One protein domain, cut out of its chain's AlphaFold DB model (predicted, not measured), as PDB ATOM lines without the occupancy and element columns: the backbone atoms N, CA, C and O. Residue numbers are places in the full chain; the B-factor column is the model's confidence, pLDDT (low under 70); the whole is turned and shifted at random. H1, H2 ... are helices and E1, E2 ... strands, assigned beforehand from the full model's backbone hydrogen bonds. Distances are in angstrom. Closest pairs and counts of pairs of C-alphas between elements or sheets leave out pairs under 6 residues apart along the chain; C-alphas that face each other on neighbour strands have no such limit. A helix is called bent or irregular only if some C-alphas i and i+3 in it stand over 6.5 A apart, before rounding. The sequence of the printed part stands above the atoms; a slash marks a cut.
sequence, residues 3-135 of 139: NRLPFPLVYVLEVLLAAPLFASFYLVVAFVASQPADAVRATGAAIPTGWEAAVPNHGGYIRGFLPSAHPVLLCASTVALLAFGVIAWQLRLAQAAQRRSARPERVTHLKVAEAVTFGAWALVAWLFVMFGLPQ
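Overview. This is residues 3 to 135 of the 139 residues of an uncharacterized protein of Pseudoxanthomonas sp. NML130969 (UniProt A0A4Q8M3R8). Three long helices, H1, H3 and H4, make an elongated up-and-down bundle, with a small head at one end made of the strand hairpin E1 and E2 and the short helix H2. The bent helix H1 runs between H3 and H4 and packs on both, while H3 and H4 come near each other by their tight link, at the end away from the head. The printed part has 133 residues, with four named helices and two named strands in the order H1, H2, E1, E2, H3, H4; the one sheet has the order E1 - E2 and is antiparallel, and the class is mostly helix. The whole is loose, with a radius of gyration of the C-alphas of 19.3 A, and its C-alphas span 64 by 27 by 16 A, a rod.

Along the chain. H1 is residues 9 to 33, beginning at C-alpha 9 at (140.413, 172.482, 187.102). By its hydrogen bonds it was assigned as one helix, but it is bent: C-alphas 16 and 19 are 6.5 A apart. Its arms are H1a, residues 9 to 16, 10.5 A from first to last C-alpha, and H1b, residues 19 to 33, 20.5 A. H2 is residues 37 to 42, E1 is residues 53 to 57 and E2 is residues 60 to 64. H3, residues 71 to 100, is 43.7 A long and begins at C-alpha 71 at (158.547, 175.893, 156.504). H4, residues 104 to 135, is 45.5 A long and ends at C-alpha 135 at (169.153, 171.408, 175.790). H4 is irregular, with C-alphas 130 and 133 9.7 A apart, and it has a kink of 60 degrees near residue 129.

Arrangement. The bundle is H1b, H3 and H4, up and down, each running against the one before it in the chain. H1b touches residues 74 to 85 of H3 alone; the closest C-alphas, of Ser 24 and Ser 77, are 4.9 A apart, and the two run opposite ways at a steep tilt of 43 degrees. H1b touches residues 124 to 133 of H4 alone, closest at the C-alphas of Ala 19 and Val 124, 6.4 A; they run the same way at a steep tilt of 40 degrees. H1a stands to H1b at 38 degrees, only just a steep tilt. H1a touches H3 at residues 88 to 95 alone, with the C-alphas of Val 10 and Leu 91 closest at 6.1 A, and H4 at residues 113 to 121 alone, with those of Val 15 and Thr 117 closest at 5.9 A. H3 and H4 are close but not clearly touching, with the C-alphas of Arg 99 and Leu 110 closest at 7.2 A; they run opposite ways at a shallow tilt of 16 degrees. E1 and E2 form a hairpin, their directions at 139 degrees; N 55 and O 62 are 2.9 A apart and N 62 and O 55 3.0 A, within hydrogen-bond range. The closest C-alphas of H1b and E1, of Ala 33 and Val 55, are 5.8 A apart. Those of H2 and E1, of Ala 37 and Ala 53, are 4.4 A apart, and H2 touches no helix. Residues 35 to 36 pair antiparallel with residues 53 to 54 of E1. In H1a, H1b, H2 and H3 every O i to N i+4 pair is within hydrogen-bond range; in H4, 23 of 28 are.

Size, cuts and confidence. The two C-alphas farthest apart, of Ala 42 and Glu 105, are 64.2 A apart. The printed part has no cut, and no link is long. The mean pLDDT of the printed part is 89.4; residues 132 to 135, which belong to H4, are under 70.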
ATOM      1  N   ASN A   3     134.012 177.899 181.038       77.00
ATOM      2  CA  ASN A   3     133.192 178.480 182.118       77.00
ATOM      3  C   ASN A   3     132.375 177.452 182.923       77.00
ATOM      4  O   ASN A   3     131.882 177.781 183.994       77.00
ATOM      5  N   ARG A   4     132.200 176.227 182.406       83.50
ATOM      6  CA  ARG A   4     131.507 175.135 183.110       83.50
ATOM      7  C   ARG A   4     132.438 174.285 183.973       83.50
ATOM      8  O   ARG A   4     131.955 173.442 184.722       83.50
ATOM      9  N   LEU A   5     133.753 174.464 183.853       87.00
ATOM     10  CA  LEU A   5     134.698 173.677 184.628       87.00
ATOM     11  C   LEU A   5     134.670 174.109 186.100       87.00
ATOM     12  O   LEU A   5     134.715 175.311 186.383       87.00
ATOM     13  N   PRO A   6     134.625 173.157 187.045       86.56
ATOM     14  CA  PRO A   6     134.701 173.466 188.462       86.56
ATOM     15  C   PRO A   6     136.104 173.938 188.861       86.56
ATOM     16  O   PRO A   6     137.114 173.607 188.234       86.56
ATOM     17  N   PHE A   7     136.176 174.692 189.955       83.44
ATOM     18  CA  PHE A   7     137.434 174.900 190.668       83.44
ATOM     19  C   PHE A   7     137.956 173.551 191.213       83.44
ATOM     20  O   PHE A   7     137.137 172.793 191.737       83.44
ATOM     21  N   PRO A   8     139.270 173.245 191.138       88.38
ATOM     22  CA  PRO A   8     140.377 174.071 190.633       88.38
ATOM     23  C   PRO A   8     140.782 173.790 189.170       88.38
ATOM     24  O   PRO A   8     141.827 174.259 188.726       88.38
ATOM     25  N   LEU A   9     139.988 173.041 188.396       90.38
ATOM     26  CA  LEU A   9     140.413 172.482 187.102       90.38
ATOM     27  C   LEU A   9     140.872 173.531 186.083       90.38
ATOM     28  O   LEU A   9     141.819 173.285 185.343       90.38
ATOM     29  N   VAL A  10     140.254 174.715 186.063       91.38
ATOM     30  CA  VAL A  10     140.656 175.803 185.150       91.38
ATOM     31  C   VAL A  10     142.095 176.268 185.418       91.38
ATOM     32  O   VAL A  10     142.817 176.592 184.483       91.38
ATOM     33  N   TYR A  11     142.531 176.268 186.680       91.56
ATOM     34  CA  TYR A  11     143.890 176.653 187.077       91.56
ATOM     35  C   TYR A  11     144.902 175.562 186.730       91.56
ATOM     36  O   TYR A  11     145.980 175.864 186.226       91.56
ATOM     37  N   VAL A  12     144.535 174.292 186.933       91.94
ATOM     38  CA  VAL A  12     145.374 173.142 186.553       91.94
ATOM     39  C   VAL A  12     145.599 173.113 185.043       91.94
ATOM     40  O   VAL A  12     146.737 172.996 184.596       91.94
ATOM     41  N   LEU A  13     144.536 173.285 184.250       93.06
ATOM     42  CA  LEU A  13     144.646 173.346 182.791       93.06
ATOM     43  C   LEU A  13     145.524 174.507 182.328       93.06
ATOM     44  O   LEU A  13     146.270 174.350 181.368       93.06
ATOM     45  N   GLU A  14     145.467 175.653 183.008       92.81
ATOM     46  CA  GLU A  14     146.326 176.781 182.656       92.81
ATOM     47  C   GLU A  14     147.809 176.476 182.900       92.81
ATOM     48  O   GLU A  14     148.653 176.841 182.087       92.81
ATOM     49  N   VAL A  15     148.133 175.776 183.989       92.69
ATOM     50  CA  VAL A  15     149.511 175.348 184.265       92.69
ATOM     51  C   VAL A  15     149.989 174.334 183.226       92.69
ATOM     52  O   VAL A  15     151.088 174.475 182.697       92.69
ATOM     53  N   LEU A  16     149.156 173.350 182.876       93.12
ATOM     54  CA  LEU A  16     149.489 172.354 181.851       93.12
ATOM     55  C   LEU A  16     149.700 172.982 180.467       93.12
ATOM     56  O   LEU A  16     150.498 172.485 179.676       93.12
ATOM     57  N   LEU A  17     149.008 174.085 180.181       94.88
ATOM     58  CA  LEU A  17     149.123 174.818 178.925       94.88
ATOM     59  C   LEU A  17     150.411 175.645 178.818       94.88
ATOM     60  O   LEU A  17     150.829 175.964 177.706       94.88
ATOM     61  N   ALA A  18     151.053 175.981 179.942       92.31
ATOM     62  CA  ALA A  18     152.243 176.826 179.944       92.31
ATOM     63  C   ALA A  18     153.365 176.220 179.085       92.31
ATOM     64  O   ALA A  18     153.878 176.885 178.189       92.31
ATOM     65  N   ALA A  19     153.707 174.946 179.293       91.00
ATOM     66  CA  ALA A  19     154.794 174.287 178.568       91.00
ATOM     67  C   ALA A  19     154.610 174.275 177.032       91.00
ATOM     68  O   ALA A  19     155.503 174.762 176.336       91.00
ATOM     69  N   PRO A  20     153.486 173.790 176.464       94.12
ATOM     70  CA  PRO A  20     153.295 173.806 175.013       94.12
ATOM     71  C   PRO A  20     153.184 175.227 174.433       94.12
ATOM     72  O   PRO A  20     153.633 175.468 173.306       94.12
ATOM     73  N   LEU A  21     152.652 176.192 175.190       94.50
ATOM     74  CA  LEU A  21     152.637 177.591 174.764       94.50
ATOM     75  C   LEU A  21     154.055 178.180 174.697       94.50
ATOM     76  O   LEU A  21     154.418 178.776 173.687       94.50
ATOM     77  N   PHE A  22     154.876 177.986 175.731       92.25
ATOM     78  CA  PHE A  22     156.258 178.471 175.725       92.25
ATOM     79  C   PHE A  22     157.109 177.763 174.671       92.25
ATOM     80  O   PHE A  22     157.917 178.418 174.019       92.25
ATOM     81  N   ALA A  23     156.893 176.467 174.437       91.75
ATOM     82  CA  ALA A  23     157.586 175.732 173.384       91.75
ATOM     83  C   ALA A  23     157.275 176.283 171.987       91.75
ATOM     84  O   ALA A  23     158.187 176.533 171.200       91.75
ATOM     85  N   SER A  24     155.995 176.512 171.688       94.62
ATOM     86  CA  SER A  24     155.583 177.098 170.408       94.62
ATOM     87  C   SER A  24     156.073 178.540 170.248       94.62
ATOM     88  O   SER A  24     156.610 178.880 169.195       94.62
ATOM     89  N   PHE A  25     155.990 179.359 171.302       93.25
ATOM     90  CA  PHE A  25     156.551 180.713 171.317       93.25
ATOM     91  C   PHE A  25     158.056 180.710 171.040       93.25
ATOM     92  O   PHE A  25     158.528 181.422 170.155       93.25
ATOM     93  N   TYR A  26     158.801 179.874 171.763       90.69
ATOM     94  CA  TYR A  26     160.241 179.745 171.605       90.69
ATOM     95  C   TYR A  26     160.614 179.337 170.184       90.69
ATOM     96  O   TYR A  26     161.518 179.932 169.614       90.69
ATOM     97  N   LEU A  27     159.924 178.356 169.589       92.00
ATOM     98  CA  LEU A  27     160.204 177.929 168.216       92.00
ATOM     99  C   LEU A  27     160.002 179.071 167.220       92.00
ATOM    100  O   LEU A  27     160.882 179.312 166.399       92.00
ATOM    101  N   VAL A  28     158.889 179.802 167.317       94.31
ATOM    102  CA  VAL A  28     158.616 180.950 166.439       94.31
ATOM    103  C   VAL A  28     159.702 182.016 166.590       94.31
ATOM    104  O   VAL A  28     160.264 182.464 165.592       94.31
ATOM    105  N   VAL A  29     160.053 182.387 167.823       92.50
ATOM    106  CA  VAL A  29     161.112 183.374 168.083       92.50
ATOM    107  C   VAL A  29     162.469 182.876 167.588       92.50
ATOM    108  O   VAL A  29     163.199 183.637 166.961       92.50
ATOM    109  N   ALA A  30     162.795 181.601 167.803       91.12
ATOM    110  CA  ALA A  30     164.029 180.993 167.326       91.12
ATOM    111  C   ALA A  30     164.110 181.014 165.795       91.12
ATOM    112  O   ALA A  30     165.166 181.341 165.264       91.12
ATOM    113  N   PHE A  31     163.017 180.738 165.076       93.31
ATOM    114  CA  PHE A  31     162.972 180.875 163.616       93.31
ATOM    115  C   PHE A  31     163.202 182.316 163.161       93.31
ATOM    116  O   PHE A  31     163.964 182.546 162.226       93.31
ATOM    117  N   VAL A  32     162.570 183.287 163.828       92.69
ATOM    118  CA  VAL A  32     162.715 184.714 163.498       92.69
ATOM    119  C   VAL A  32     164.133 185.215 163.784       92.69
ATOM    120  O   VAL A  32     164.667 186.019 163.025       92.69
ATOM    121  N   ALA A  33     164.754 184.734 164.858       92.19
ATOM    122  CA  ALA A  33     166.095 185.129 165.280       92.19
ATOM    123  C   ALA A  33     167.220 184.293 164.639       92.19
ATOM    124  O   ALA A  33     168.397 184.592 164.853       92.19
ATOM    125  N   SER A  34     166.884 183.237 163.890       93.44
ATOM    126  CA  SER A  34     167.862 182.330 163.285       93.44
ATOM    127  C   SER A  34     168.657 183.027 162.189       93.44
ATOM    128  O   SER A  34     168.103 183.608 161.259       93.44
ATOM    129  N   GLN A  35     169.978 182.902 162.271       93.81
ATOM    130  CA  GLN A  35     170.916 183.352 161.249       93.81
ATOM    131  C   GLN A  35     171.568 182.135 160.580       93.81
ATOM    132  O   GLN A  35     171.867 181.162 161.280       93.81
ATOM    133  N   PRO A  36     171.827 182.158 159.258       95.12
ATOM    134  CA  PRO A  36     172.542 181.075 158.585       95.12
ATOM    135  C   PRO A  36     173.891 180.801 159.255       95.12
ATOM    136  O   PRO A  36     174.666 181.728 159.499       95.12
ATOM    137  N   ALA A  37     174.194 179.531 159.538       93.81
ATOM    138  CA  ALA A  37     175.401 179.172 160.281       93.81
ATOM    139  C   ALA A  37     176.689 179.601 159.558       93.81
ATOM    140  O   ALA A  37     177.650 180.004 160.208       93.81
ATOM    141  N   ASP A  38     176.709 179.574 158.224       93.44
ATOM    142  CA  ASP A  38     177.861 180.040 157.443       93.44
ATOM    143  C   ASP A  38     178.107 181.543 157.620       93.44
ATOM    144  O   ASP A  38     179.250 181.964 157.786       93.44
ATOM    145  N   ALA A  39     177.039 182.346 157.664       93.75
ATOM    146  CA  ALA A  39     177.138 183.785 157.899       93.75
ATOM    147  C   ALA A  39     177.649 184.087 159.315       93.75
ATOM    148  O   ALA A  39     178.481 184.970 159.495       93.75
ATOM    149  N   VAL A  40     177.207 183.311 160.309       93.62
ATOM    150  CA  VAL A  40     177.685 183.429 161.694       93.62
ATOM    151  C   VAL A  40     179.144 182.974 161.826       93.62
ATOM    152  O   VAL A  40     179.931 183.626 162.501       93.62
ATOM    153  N   ARG A  41     179.565 181.905 161.140       93.62
ATOM    154  CA  ARG A  41     180.982 181.493 161.119       93.62
ATOM    155  C   ARG A  41     181.874 182.533 160.439       93.62
ATOM    156  O   ARG A  41     182.995 182.753 160.892       93.62
ATOM    157  N   ALA A  42     181.377 183.209 159.403       92.88
ATOM    158  CA  ALA A  42     182.116 184.259 158.704       92.88
ATOM    159  C   ALA A  42     182.446 185.477 159.591       92.88
ATOM    160  O   ALA A  42     183.406 186.186 159.302       92.88
ATOM    161  N   THR A  43     181.713 185.702 160.692       91.62
ATOM    162  CA  THR A  43     182.039 186.751 161.678       91.62
ATOM    163  C   THR A  43     183.087 186.319 162.710       91.62
ATOM    164  O   THR A  43     183.449 187.108 163.581       91.62
ATOM    165  N   GLY A  44     183.595 185.084 162.621       90.25
ATOM    166  CA  GLY A  44     184.582 184.520 163.544       90.25
ATOM    167  C   GLY A  44     183.983 183.770 164.737       90.25
ATOM    168  O   GLY A  44     184.727 183.346 165.620       90.25
ATOM    169  N   ALA A  45     182.659 183.578 164.786       89.50
ATOM    170  CA  ALA A  45     182.022 182.816 165.854       89.50
ATOM    171  C   ALA A  45     182.326 181.308 165.740       89.50
ATOM    172  O   ALA A  45     182.131 180.687 164.691       89.50
ATOM    173  N   ALA A  46     182.748 180.697 166.849       88.31
ATOM    174  CA  ALA A  46     183.015 179.264 166.931       88.31
ATOM    175  C   ALA A  46     181.718 178.486 167.220       88.31
ATOM    176  O   ALA A  46     181.419 178.155 168.367       88.31
ATOM    177  N   ILE A  47     180.931 178.215 166.175       89.69
ATOM    178  CA  ILE A  47     179.725 177.372 166.257       89.69
ATOM    179  C   ILE A  47     179.952 175.997 165.601       89.69
ATOM    180  O   ILE A  47     180.751 175.898 164.664       89.69
ATOM    181  N   PRO A  48     179.262 174.928 166.048       90.00
ATOM    182  CA  PRO A  48     179.426 173.593 165.474       90.00
ATOM    183  C   PRO A  48     179.149 173.539 163.963       90.00
ATOM    184  O   PRO A  48     178.189 174.125 163.463       90.00
ATOM    185  N   THR A  49     179.964 172.778 163.228       88.19
ATOM    186  CA  THR A  49     179.920 172.699 161.754       88.19
ATOM    187  C   THR A  49     178.660 172.034 161.200       88.19
ATOM    188  O   THR A  49     178.285 172.301 160.065       88.19
ATOM    189  N   GLY A  50     177.977 171.204 161.995       88.31
ATOM    190  CA  GLY A  50     176.722 170.546 161.611       88.31
ATOM    191  C   GLY A  50     175.460 171.394 161.814       88.31
ATOM    192  O   GLY A  50     174.353 170.883 161.648       88.31
ATOM    193  N   TRP A  51     175.588 172.650 162.247       92.25
ATOM    194  CA  TRP A  51     174.435 173.533 162.418       92.25
ATOM    195  C   TRP A  51     174.053 174.185 161.094       92.25
ATOM    196  O   TRP A  51     174.902 174.701 160.375       92.25
ATOM    197  N   GLU A  52     172.755 174.184 160.805       92.88
ATOM    198  CA  GLU A  52     172.164 174.867 159.651       92.88
ATOM    199  C   GLU A  52     172.008 176.372 159.925       92.88
ATOM    200  O   GLU A  52     172.374 177.220 159.113       92.88
ATOM    201  N   ALA A  53     171.514 176.701 161.118       93.31
ATOM    202  CA  ALA A  53     171.384 178.057 161.616       93.31
ATOM    203  C   ALA A  53     171.805 178.141 163.081       93.31
ATOM    204  O   ALA A  53     171.844 177.141 163.807       93.31
ATOM    205  N   ALA A  54     172.094 179.360 163.511       92.38
ATOM    206  CA  ALA A  54     172.414 179.689 164.884       92.38
ATOM    207  C   ALA A  54     171.482 180.798 165.381       92.38
ATOM    208  O   ALA A  54     171.203 181.757 164.661       92.38
ATOM    209  N   VAL A  55     171.011 180.660 166.618       91.25
ATOM    210  CA  VAL A  55     170.226 181.683 167.316       91.25
ATOM    211  C   VAL A  55     171.091 182.255 168.437       91.25
ATOM    212  O   VAL A  55     171.617 181.471 169.235       91.25
ATOM    213  N   PRO A  56     171.268 183.584 168.520       89.00
ATOM    214  CA  PRO A  56     171.961 184.210 169.640       89.00
ATOM    215  C   PRO A  56     171.257 183.905 170.967       89.00
ATOM    216  O   PRO A  56     170.044 184.078 171.082       89.00
ATOM    217  N   ASN A  57     172.010 183.469 171.976       85.31
ATOM    218  CA  ASN A  57     171.480 183.170 173.307       85.31
ATOM    219  C   ASN A  57     172.553 183.400 174.381       85.31
ATOM    220  O   ASN A  57     173.612 182.784 174.319       85.31
ATOM    221  N   HIS A  58     172.284 184.278 175.355       82.19
ATOM    222  CA  HIS A  58     173.147 184.560 176.523       82.19
ATOM    223  C   HIS A  58     174.649 184.714 176.214       82.19
ATOM    224  O   HIS A  58     175.496 184.099 176.854       82.19
ATOM    225  N   GLY A  59     174.991 185.525 175.210       83.44
ATOM    226  CA  GLY A  59     176.388 185.769 174.819       83.44
ATOM    227  C   GLY A  59     177.033 184.648 173.994       83.44
ATOM    228  O   GLY A  59     178.195 184.767 173.616       83.44
ATOM    229  N   GLY A  60     176.285 183.592 173.678       86.62
ATOM    230  CA  GLY A  60     176.684 182.526 172.769       86.62
ATOM    231  C   GLY A  60     175.625 182.248 171.708       86.62
ATOM    232  O   GLY A  60     174.806 183.104 171.362       86.62
ATOM    233  N   TYR A  61     175.647 181.021 171.194       89.12
ATOM    234  CA  TYR A  61     174.728 180.557 170.166       89.12
ATOM    235  C   TYR A  61     174.159 179.192 170.524       89.12
ATOM    236  O   TYR A  61     174.842 178.339 171.091       89.12
ATOM    237  N   ILE A  62     172.914 178.972 170.127       89.06
ATOM    238  CA  ILE A  62     172.244 177.674 170.159       89.06
ATOM    239  C   ILE A  62     171.838 177.273 168.740       89.06
ATOM    240  O   ILE A  62     171.744 178.117 167.843       89.06
ATOM    241  N   ARG A  63     171.573 175.981 168.537       89.00
ATOM    242  CA  ARG A  63     171.132 175.464 167.241       89.00
ATOM    243  C   ARG A  63     169.775 176.061 166.863       89.00
ATOM    244  O   ARG A  63     168.814 175.941 167.623       89.00
ATOM    245  N   GLY A  64     169.718 176.668 165.683       90.25
ATOM    246  CA  GLY A  64     168.507 177.187 165.053       90.25
ATOM    247  C   GLY A  64     168.078 176.371 163.835       90.25
ATOM    248  O   GLY A  64     168.722 175.385 163.466       90.25
ATOM    249  N   PHE A  65     167.009 176.837 163.194       91.12
ATOM    250  CA  PHE A  65     166.452 176.282 161.961       91.12
ATOM    251  C   PHE A  65     166.127 177.426 161.001       91.12
ATOM    252  O   PHE A  65     165.577 178.443 161.430       91.12
ATOM    253  N   LEU A  66     166.431 177.282 159.708       91.94
ATOM    254  CA  LEU A  66     166.043 178.288 158.726       91.94
ATOM    255  C   LEU A  66     164.571 178.106 158.330       91.94
ATOM    256  O   LEU A  66     164.138 176.979 158.056       91.94
ATOM    257  N   PRO A  67     163.799 179.202 158.207       91.50
ATOM    258  CA  PRO A  67     162.429 179.148 157.698       91.50
ATOM    259  C   PRO A  67     162.304 178.479 156.323       91.50
ATOM    260  O   PRO A  67     161.317 177.798 156.059       91.50
ATOM    261  N   SER A  68     163.305 178.653 155.452       92.38
ATOM    262  CA  SER A  68     163.323 178.083 154.099       92.38
ATOM    263  C   SER A  68     163.493 176.564 154.084       92.38
ATOM    264  O   SER A  68     162.944 175.910 153.201       92.38
ATOM    265  N   ALA A  69     164.220 175.998 155.050       93.06
ATOM    266  CA  ALA A  69     164.445 174.558 155.149       93.06
ATOM    267  C   ALA A  69     163.322 173.841 155.914       93.06
ATOM    268  O   ALA A  69     162.990 172.702 155.589       93.06
ATOM    269  N   HIS A  70     162.693 174.513 156.890       94.50
ATOM    270  CA  HIS A  70     161.650 173.926 157.747       94.50
ATOM    271  C   HIS A  70     160.332 174.726 157.749       94.50
ATOM    272  O   HIS A  70     159.806 175.043 158.823       94.50
ATOM    273  N   PRO A  71     159.732 175.035 156.579       94.69
ATOM    274  CA  PRO A  71     158.547 175.893 156.504       94.69
ATOM    275  C   PRO A  71     157.335 175.286 157.220       94.69
ATOM    276  O   PRO A  71     156.566 176.002 157.859       94.69
ATOM    277  N   VAL A  72     157.183 173.956 157.175       96.12
ATOM    278  CA  VAL A  72     156.095 173.239 157.862       96.12
ATOM    279  C   VAL A  72     156.224 173.363 159.380       96.12
ATOM    280  O   VAL A  72     155.224 173.604 160.050       96.12
ATOM    281  N   LEU A  73     157.440 173.247 159.927       93.69
ATOM    282  CA  LEU A  73     157.674 173.369 161.366       93.69
ATOM    283  C   LEU A  73     157.401 174.799 161.853       93.69
ATOM    284  O   LEU A  73     156.741 174.979 162.878       93.69
ATOM    285  N   LEU A  74     157.830 175.814 161.095       94.44
ATOM    286  CA  LEU A  74     157.501 177.211 161.382       94.44
ATOM    287  C   LEU A  74     155.982 177.439 161.365       94.44
ATOM    288  O   LEU A  74     155.426 177.976 162.326       94.44
ATOM    289  N   CYS A  75     155.289 176.976 160.324       97.00
ATOM    290  CA  CYS A  75     153.836 177.112 160.226       97.00
ATOM    291  C   CYS A  75     153.123 176.402 161.387       97.00
ATOM    292  O   CYS A  75     152.292 177.004 162.066       97.00
ATOM    293  N   ALA A  76     153.493 175.150 161.673       96.62
ATOM    294  CA  ALA A  76     152.920 174.364 162.761       96.62
ATOM    295  C   ALA A  76     153.152 175.020 164.129       96.62
ATOM    296  O   ALA A  76     152.215 175.132 164.916       96.62
ATOM    297  N   SER A  77     154.370 175.507 164.399       95.81
ATOM    298  CA  SER A  77     154.690 176.218 165.644       95.81
ATOM    299  C   SER A  77     153.901 177.523 165.789       95.81
ATOM    300  O   SER A  77     153.411 177.819 166.876       95.81
ATOM    301  N   THR A  78     153.681 178.252 164.692       97.44
ATOM    302  CA  THR A  78     152.885 179.490 164.680       97.44
ATOM    303  C   THR A  78     151.410 179.203 164.948       97.44
ATOM    304  O   THR A  78     150.793 179.842 165.799       97.44
ATOM    305  N   VAL A  79     150.836 178.205 164.270       98.25
ATOM    306  CA  VAL A  79     149.449 177.775 164.502       98.25
ATOM    307  C   VAL A  79     149.273 177.272 165.934       98.25
ATOM    308  O   VAL A  79     148.302 177.644 166.591       98.25
ATOM    309  N   ALA A  80     150.219 176.480 166.442       97.56
ATOM    310  CA  ALA A  80     150.208 176.000 167.819       97.56
ATOM    311  C   ALA A  80     150.253 177.162 168.823       97.56
ATOM    312  O   ALA A  80     149.438 177.194 169.743       97.56
ATOM    313  N   LEU A  81     151.131 178.148 168.612       97.69
ATOM    314  CA  LEU A  81     151.229 179.343 169.451       97.69
ATOM    315  C   LEU A  81     149.895 180.094 169.516       97.69
ATOM    316  O   LEU A  81     149.417 180.418 170.603       97.69
ATOM    317  N   LEU A  82     149.264 180.327 168.362       98.00
ATOM    318  CA  LEU A  82     147.966 180.997 168.296       98.00
ATOM    319  C   LEU A  82     146.870 180.172 168.982       98.00
ATOM    320  O   LEU A  82     146.105 180.712 169.781       98.00
ATOM    321  N   ALA A  83     146.809 178.866 168.716       97.62
ATOM    322  CA  ALA A  83     145.815 177.975 169.306       97.62
ATOM    323  C   ALA A  83     145.936 177.926 170.835       97.62
ATOM    324  O   ALA A  83     144.949 178.135 171.545       97.62
ATOM    325  N   PHE A  84     147.146 177.717 171.359       97.06
ATOM    326  CA  PHE A  84     147.391 177.713 172.798       97.06
ATOM    327  C   PHE A  84     147.167 179.096 173.419       97.06
ATOM    328  O   PHE A  84     146.611 179.174 174.511       97.06
ATOM    329  N   GLY A  85     147.495 180.186 172.718       95.94
ATOM    330  CA  GLY A  85     147.199 181.549 173.164       95.94
ATOM    331  C   GLY A  85     145.696 181.800 173.318       95.94
ATOM    332  O   GLY A  85     145.248 182.324 174.340       95.94
ATOM    333  N   VAL A  86     144.892 181.343 172.352       96.88
ATOM    334  CA  VAL A  86     143.424 181.409 172.429       96.88
ATOM    335  C   VAL A  86     142.891 180.562 173.587       96.88
ATOM    336  O   VAL A  86     142.010 181.016 174.319       96.88
ATOM    337  N   ILE A  87     143.421 179.353 173.802       95.75
ATOM    338  CA  ILE A  87     143.016 178.504 174.933       95.75
ATOM    339  C   ILE A  87     143.360 179.188 176.265       95.75
ATOM    340  O   ILE A  87     142.503 179.251 177.147       95.75
ATOM    341  N   ALA A  88     144.562 179.758 176.398       94.50
ATOM    342  CA  ALA A  88     145.000 180.468 177.600       94.50
ATOM    343  C   ALA A  88     144.077 181.653 177.904       94.50
ATOM    344  O   ALA A  88     143.596 181.805 179.028       94.50
ATOM    345  N   TRP A  89     143.748 182.444 176.878       94.62
ATOM    346  CA  TRP A  89     142.794 183.544 176.988       94.62
ATOM    347  C   TRP A  89     141.422 183.073 177.488       94.62
ATOM    348  O   TRP A  89     140.858 183.642 178.425       94.62
ATOM    349  N   GLN A  90     140.893 181.989 176.920       94.94
ATOM    350  CA  GLN A  90     139.602 181.431 177.326       94.94
ATOM    351  C   GLN A  90     139.619 180.886 178.767       94.94
ATOM    352  O   GLN A  90     138.627 181.028 179.486       94.94
ATOM    353  N   LEU A  91     140.734 180.300 179.219       93.56
ATOM    354  CA  LEU A  91     140.914 179.882 180.615       93.56
ATOM    355  C   LEU A  91     140.935 181.090 181.559       93.56
ATOM    356  O   LEU A  91     140.265 181.061 182.593       93.56
ATOM    357  N   ARG A  92     141.609 182.184 181.186       91.56
ATOM    358  CA  ARG A  92     141.619 183.432 181.970       91.56
ATOM    359  C   ARG A  92     140.229 184.048 182.104       91.56
ATOM    360  O   ARG A  92     139.849 184.456 183.203       91.56
ATOM    361  N   LEU A  93     139.435 184.046 181.033       92.94
ATOM    362  CA  LEU A  93     138.032 184.471 181.094       92.94
ATOM    363  C   LEU A  93     137.207 183.590 182.048       92.94
ATOM    364  O   LEU A  93     136.425 184.114 182.845       92.94
ATOM    365  N   ALA A  94     137.409 182.270 182.021       91.50
ATOM    366  CA  ALA A  94     136.728 181.343 182.923       91.50
ATOM    367  C   ALA A  94     137.127 181.550 184.395       91.50
ATOM    368  O   ALA A  94     136.259 181.559 185.270       91.50
ATOM    369  N   GLN A  95     138.410 181.790 184.682       90.44
ATOM    370  CA  GLN A  95     138.872 182.138 186.031       90.44
ATOM    371  C   GLN A  95     138.254 183.451 186.515       90.44
ATOM    372  O   GLN A  95     137.766 183.518 187.641       90.44
ATOM    373  N   ALA A  96     138.220 184.482 185.666       89.88
ATOM    374  CA  ALA A  96     137.594 185.757 186.006       89.88
ATOM    375  C   ALA A  96     136.100 185.583 186.337       89.88
ATOM    376  O   ALA A  96     135.607 186.176 187.299       89.88
ATOM    377  N   ALA A  97     135.390 184.724 185.599       89.00
ATOM    378  CA  ALA A  97     134.001 184.383 185.894       89.00
ATOM    379  C   ALA A  97     133.846 183.656 187.244       89.00
ATOM    380  O   ALA A  97     132.957 184.012 188.017       89.00
ATOM    381  N   GLN A  98     134.728 182.700 187.565       88.00
ATOM    382  CA  GLN A  98     134.730 182.004 188.863       88.00
ATOM    383  C   GLN A  98     134.993 182.952 190.041       88.00
ATOM    384  O   GLN A  98     134.418 182.770 191.109       88.00
ATOM    385  N   ARG A  99     135.833 183.978 189.856       84.88
ATOM    386  CA  ARG A  99     136.092 184.994 190.888       84.88
ATOM    387  C   ARG A  99     134.883 185.885 191.131       84.88
ATOM    388  O   ARG A  99     134.559 186.166 192.278       84.88
ATOM    389  N   ARG A 100     134.199 186.305 190.062       85.69
ATOM    390  CA  ARG A 100     132.997 187.151 190.162       85.69
ATOM    391  C   ARG A 100     131.842 186.450 190.879       85.69
ATOM    392  O   ARG A 100     131.053 187.120 191.530       85.69
ATOM    393  N   SER A 101     131.742 185.125 190.769       83.25
ATOM    394  CA  SER A 101     130.701 184.317 191.420       83.25
ATOM    395  C   SER A 101     131.141 183.679 192.745       83.25
ATOM    396  O   SER A 101     130.399 182.883 193.326       83.25
ATOM    397  N   ALA A 102     132.342 184.001 193.241       80.06
ATOM    398  CA  ALA A 102     132.895 183.377 194.434       80.06
ATOM    399  C   ALA A 102     132.181 183.846 195.710       80.06
ATOM    400  O   ALA A 102     132.064 185.039 195.981       80.06
ATOM    401  N   ARG A 103     131.771 182.885 196.546       81.75
ATOM    402  CA  ARG A 103     131.365 183.164 197.931       81.75
ATOM    403  C   ARG A 103     132.579 183.647 198.744       81.75
ATOM    404  O   ARG A 103     133.688 183.193 198.447       81.75
ATOM    405  N   PRO A 104     132.391 184.472 199.793       77.06
ATOM    406  CA  PRO A 104     133.486 185.026 200.601       77.06
ATOM    407  C   PRO A 104     134.475 183.963 201.105       77.06
ATOM    408  O   PRO A 104     135.685 184.149 201.034       77.06
ATOM    409  N   GLU A 105     133.959 182.798 201.500       75.69
ATOM    410  CA  GLU A 105     134.727 181.642 201.983       75.69
ATOM    411  C   GLU A 105     135.702 181.059 200.940       75.69
ATOM    412  O   GLU A 105     136.725 180.480 201.295       75.69
ATOM    413  N   ARG A 106     135.425 181.215 199.637       79.50
ATOM    414  CA  ARG A 106     136.259 180.671 198.548       79.50
ATOM    415  C   ARG A 106     137.268 181.664 197.980       79.50
ATOM    416  O   ARG A 106     138.130 181.262 197.198       79.50
ATOM    417  N   VAL A 107     137.202 182.935 198.372       82.62
ATOM    418  CA  VAL A 107     138.084 183.989 197.843       82.62
ATOM    419  C   VAL A 107     139.552 183.692 198.160       82.62
ATOM    420  O   VAL A 107     140.407 183.832 197.286       82.62
ATOM    421  N   THR A 108     139.853 183.221 199.373       85.00
ATOM    422  CA  THR A 108     141.224 182.869 199.780       85.00
ATOM    423  C   THR A 108     141.790 181.728 198.933       85.00
ATOM    424  O   THR A 108     142.914 181.826 198.449       85.00
ATOM    425  N   HIS A 109     141.001 180.679 198.674       86.12
ATOM    426  CA  HIS A 109     141.428 179.548 197.843       86.12
ATOM    427  C   HIS A 109     141.719 179.955 196.391       86.12
ATOM    428  O   HIS A 109     142.679 179.464 195.801       86.12
ATOM    429  N   LEU A 110     140.932 180.878 195.830       86.50
ATOM    430  CA  LEU A 110     141.167 181.405 194.484       86.50
ATOM    431  C   LEU A 110     142.469 182.213 194.413       86.50
ATOM    432  O   LEU A 110     143.259 181.994 193.501       86.50
ATOM    433  N   LYS A 111     142.755 183.059 195.413       86.88
ATOM    434  CA  LYS A 111     144.024 183.806 195.487       86.88
ATOM    435  C   LYS A 111     145.243 182.887 195.562       86.88
ATOM    436  O   LYS A 111     146.241 183.139 194.895       86.88
ATOM    437  N   VAL A 112     145.165 181.814 196.352       89.44
ATOM    438  CA  VAL A 112     146.246 180.819 196.431       89.44
ATOM    439  C   VAL A 112     146.432 180.121 195.084       89.44
ATOM    440  O   VAL A 112     147.559 180.018 194.610       89.44
ATOM    441  N   ALA A 113     145.343 179.698 194.435       89.19
ATOM    442  CA  ALA A 113     145.416 179.071 193.119       89.19
ATOM    443  C   ALA A 113     146.057 179.999 192.073       89.19
ATOM    444  O   ALA A 113     146.891 179.554 191.296       89.19
ATOM    445  N   GLU A 114     145.744 181.295 192.096       88.25
ATOM    446  CA  GLU A 114     146.387 182.288 191.229       88.25
ATOM    447  C   GLU A 114     147.884 182.418 191.471       88.25
ATOM    448  O   GLU A 114     148.651 182.437 190.510       88.25
ATOM    449  N   ALA A 115     148.296 182.505 192.737       90.12
ATOM    450  CA  ALA A 115     149.704 182.605 193.096       90.12
ATOM    451  C   ALA A 115     150.477 181.361 192.636       90.12
ATOM    452  O   ALA A 115     151.558 181.482 192.061       90.12
ATOM    453  N   VAL A 116     149.890 180.173 192.812       91.62
ATOM    454  CA  VAL A 116     150.461 178.905 192.338       91.62
ATOM    455  C   VAL A 116     150.551 178.880 190.815       91.62
ATOM    456  O   VAL A 116     151.607 178.555 190.277       91.62
ATOM    457  N   THR A 117     149.486 179.259 190.103       90.81
ATOM    458  CA  THR A 117     149.504 179.308 188.637       90.81
ATOM    459  C   THR A 117     150.549 180.302 188.135       90.81
ATOM    460  O   THR A 117     151.322 179.962 187.245       90.81
ATOM    461  N   PHE A 118     150.638 181.495 188.724       91.75
ATOM    462  CA  PHE A 118     151.666 182.474 188.372       91.75
ATOM    463  C   PHE A 118     153.081 181.934 188.616       91.75
ATOM    464  O   PHE A 118     153.925 182.013 187.725       91.75
ATOM    465  N   GLY A 119     153.330 181.333 189.784       93.12
ATOM    466  CA  GLY A 119     154.619 180.726 190.112       93.12
ATOM    467  C   GLY A 119     155.006 179.609 189.141       93.12
ATOM    468  O   GLY A 119     156.147 179.557 188.689       93.12
ATOM    469  N   ALA A 120     154.052 178.763 188.749       91.69
ATOM    470  CA  ALA A 120     154.280 177.714 187.761       91.69
ATOM    471  C   ALA A 120     154.610 178.285 186.372       91.69
ATOM    472  O   ALA A 120     155.533 177.807 185.720       91.69
ATOM    473  N   TRP A 121     153.916 179.340 185.935       92.44
ATOM    474  CA  TRP A 121     154.234 180.035 184.684       92.44
ATOM    475  C   TRP A 121     155.628 180.654 184.704       92.44
ATOM    476  O   TRP A 121     156.372 180.497 183.740       92.44
ATOM    477  N   ALA A 122     155.995 181.319 185.801       91.44
ATOM    478  CA  ALA A 122     157.322 181.899 185.970       91.44
ATOM    479  C   ALA A 122     158.415 180.821 185.933       91.44
ATOM    480  O   ALA A 122     159.427 181.004 185.260       91.44
ATOM    481  N   LEU A 123     158.187 179.681 186.593       91.94
ATOM    482  CA  LEU A 123     159.102 178.543 186.567       91.94
ATOM    483  C   LEU A 123     159.264 177.981 185.149       91.94
ATOM    484  O   LEU A 123     160.391 177.806 184.695       91.94
ATOM    485  N   VAL A 124     158.161 177.735 184.434       89.81
ATOM    486  CA  VAL A 124     158.213 177.239 183.050       89.81
ATOM    487  C   VAL A 124     158.945 178.239 182.157       89.81
ATOM    488  O   VAL A 124     159.878 177.854 181.462       89.81
ATOM    489  N   ALA A 125     158.596 179.525 182.217       87.06
ATOM    490  CA  ALA A 125     159.276 180.566 181.450       87.06
ATOM    491  C   ALA A 125     160.787 180.581 181.728       87.06
ATOM    492  O   ALA A 125     161.590 180.603 180.797       87.06
ATOM    493  N   TRP A 126     161.175 180.515 183.005       86.94
ATOM    494  CA  TRP A 126     162.573 180.487 183.423       86.94
ATOM    495  C   TRP A 126     163.323 179.269 182.867       86.94
ATOM    496  O   TRP A 126     164.423 179.434 182.344       86.94
ATOM    497  N   LEU A 127     162.718 178.075 182.892       86.31
ATOM    498  CA  LEU A 127     163.310 176.865 182.304       86.31
ATOM    499  C   LEU A 127     163.572 177.036 180.800       86.31
ATOM    500  O   LEU A 127     164.647 176.682 180.316       86.31
ATOM    501  N   PHE A 128     162.629 177.625 180.060       81.81
ATOM    502  CA  PHE A 128     162.803 177.883 178.627       81.81
ATOM    503  C   PHE A 128     163.858 178.957 178.339       81.81
ATOM    504  O   PHE A 128     164.603 178.819 177.372       81.81
ATOM    505  N   VAL A 129     163.951 180.002 179.167       78.62
ATOM    506  CA  VAL A 129     164.968 181.057 179.020       78.62
ATOM    507  C   VAL A 129     166.370 180.542 179.343       78.62
ATOM    508  O   VAL A 129     167.322 180.922 178.665       78.62
ATOM    509  N   MET A 130     166.513 179.707 180.375       76.50
ATOM    510  CA  MET A 130     167.822 179.222 180.820       76.50
ATOM    511  C   MET A 130     168.367 178.098 179.941       76.50
ATOM    512  O   MET A 130     169.533 178.142 179.562       76.50
ATOM    513  N   PHE A 131     167.540 177.107 179.607       71.94
ATOM    514  CA  PHE A 131     168.005 175.898 178.921       71.94
ATOM    515  C   PHE A 131     167.686 175.910 177.419       71.94
ATOM    516  O   PHE A 131     168.408 175.327 176.610       71.94
ATOM    517  N   GLY A 132     166.621 176.598 177.002       66.00
ATOM    518  CA  GLY A 132     166.100 176.484 175.642       66.00
ATOM    519  C   GLY A 132     165.600 175.068 175.309       66.00
ATOM    520  O   GLY A 132     165.914 174.074 175.964       66.00
ATOM    521  N   LEU A 133     164.805 174.947 174.245       61.81
ATOM    522  CA  LEU A 133     164.300 173.647 173.771       61.81
ATOM    523  C   LEU A 133     165.392 172.616 173.408       61.81
ATOM    524  O   LEU A 133     165.207 171.444 173.732       61.81
ATOM    525  N   PRO A 134     166.520 172.991 172.767       52.34
ATOM    526  CA  PRO A 134     167.523 172.014 172.343       52.34
ATOM    527  C   PRO A 134     168.266 171.330 173.498       52.34
ATOM    528  O   PRO A 134     168.689 170.192 173.333       52.34
ATOM    529  N   GLN A 135     168.438 171.997 174.647       51.50
ATOM    530  CA  GLN A 135     169.153 171.408 175.790       51.50
ATOM    531  C   GLN A 135     168.221 170.559 176.664       51.50
ATOM    532  O   GLN A 135     168.667 169.567 177.226       51.50
TER     533      GLN A 135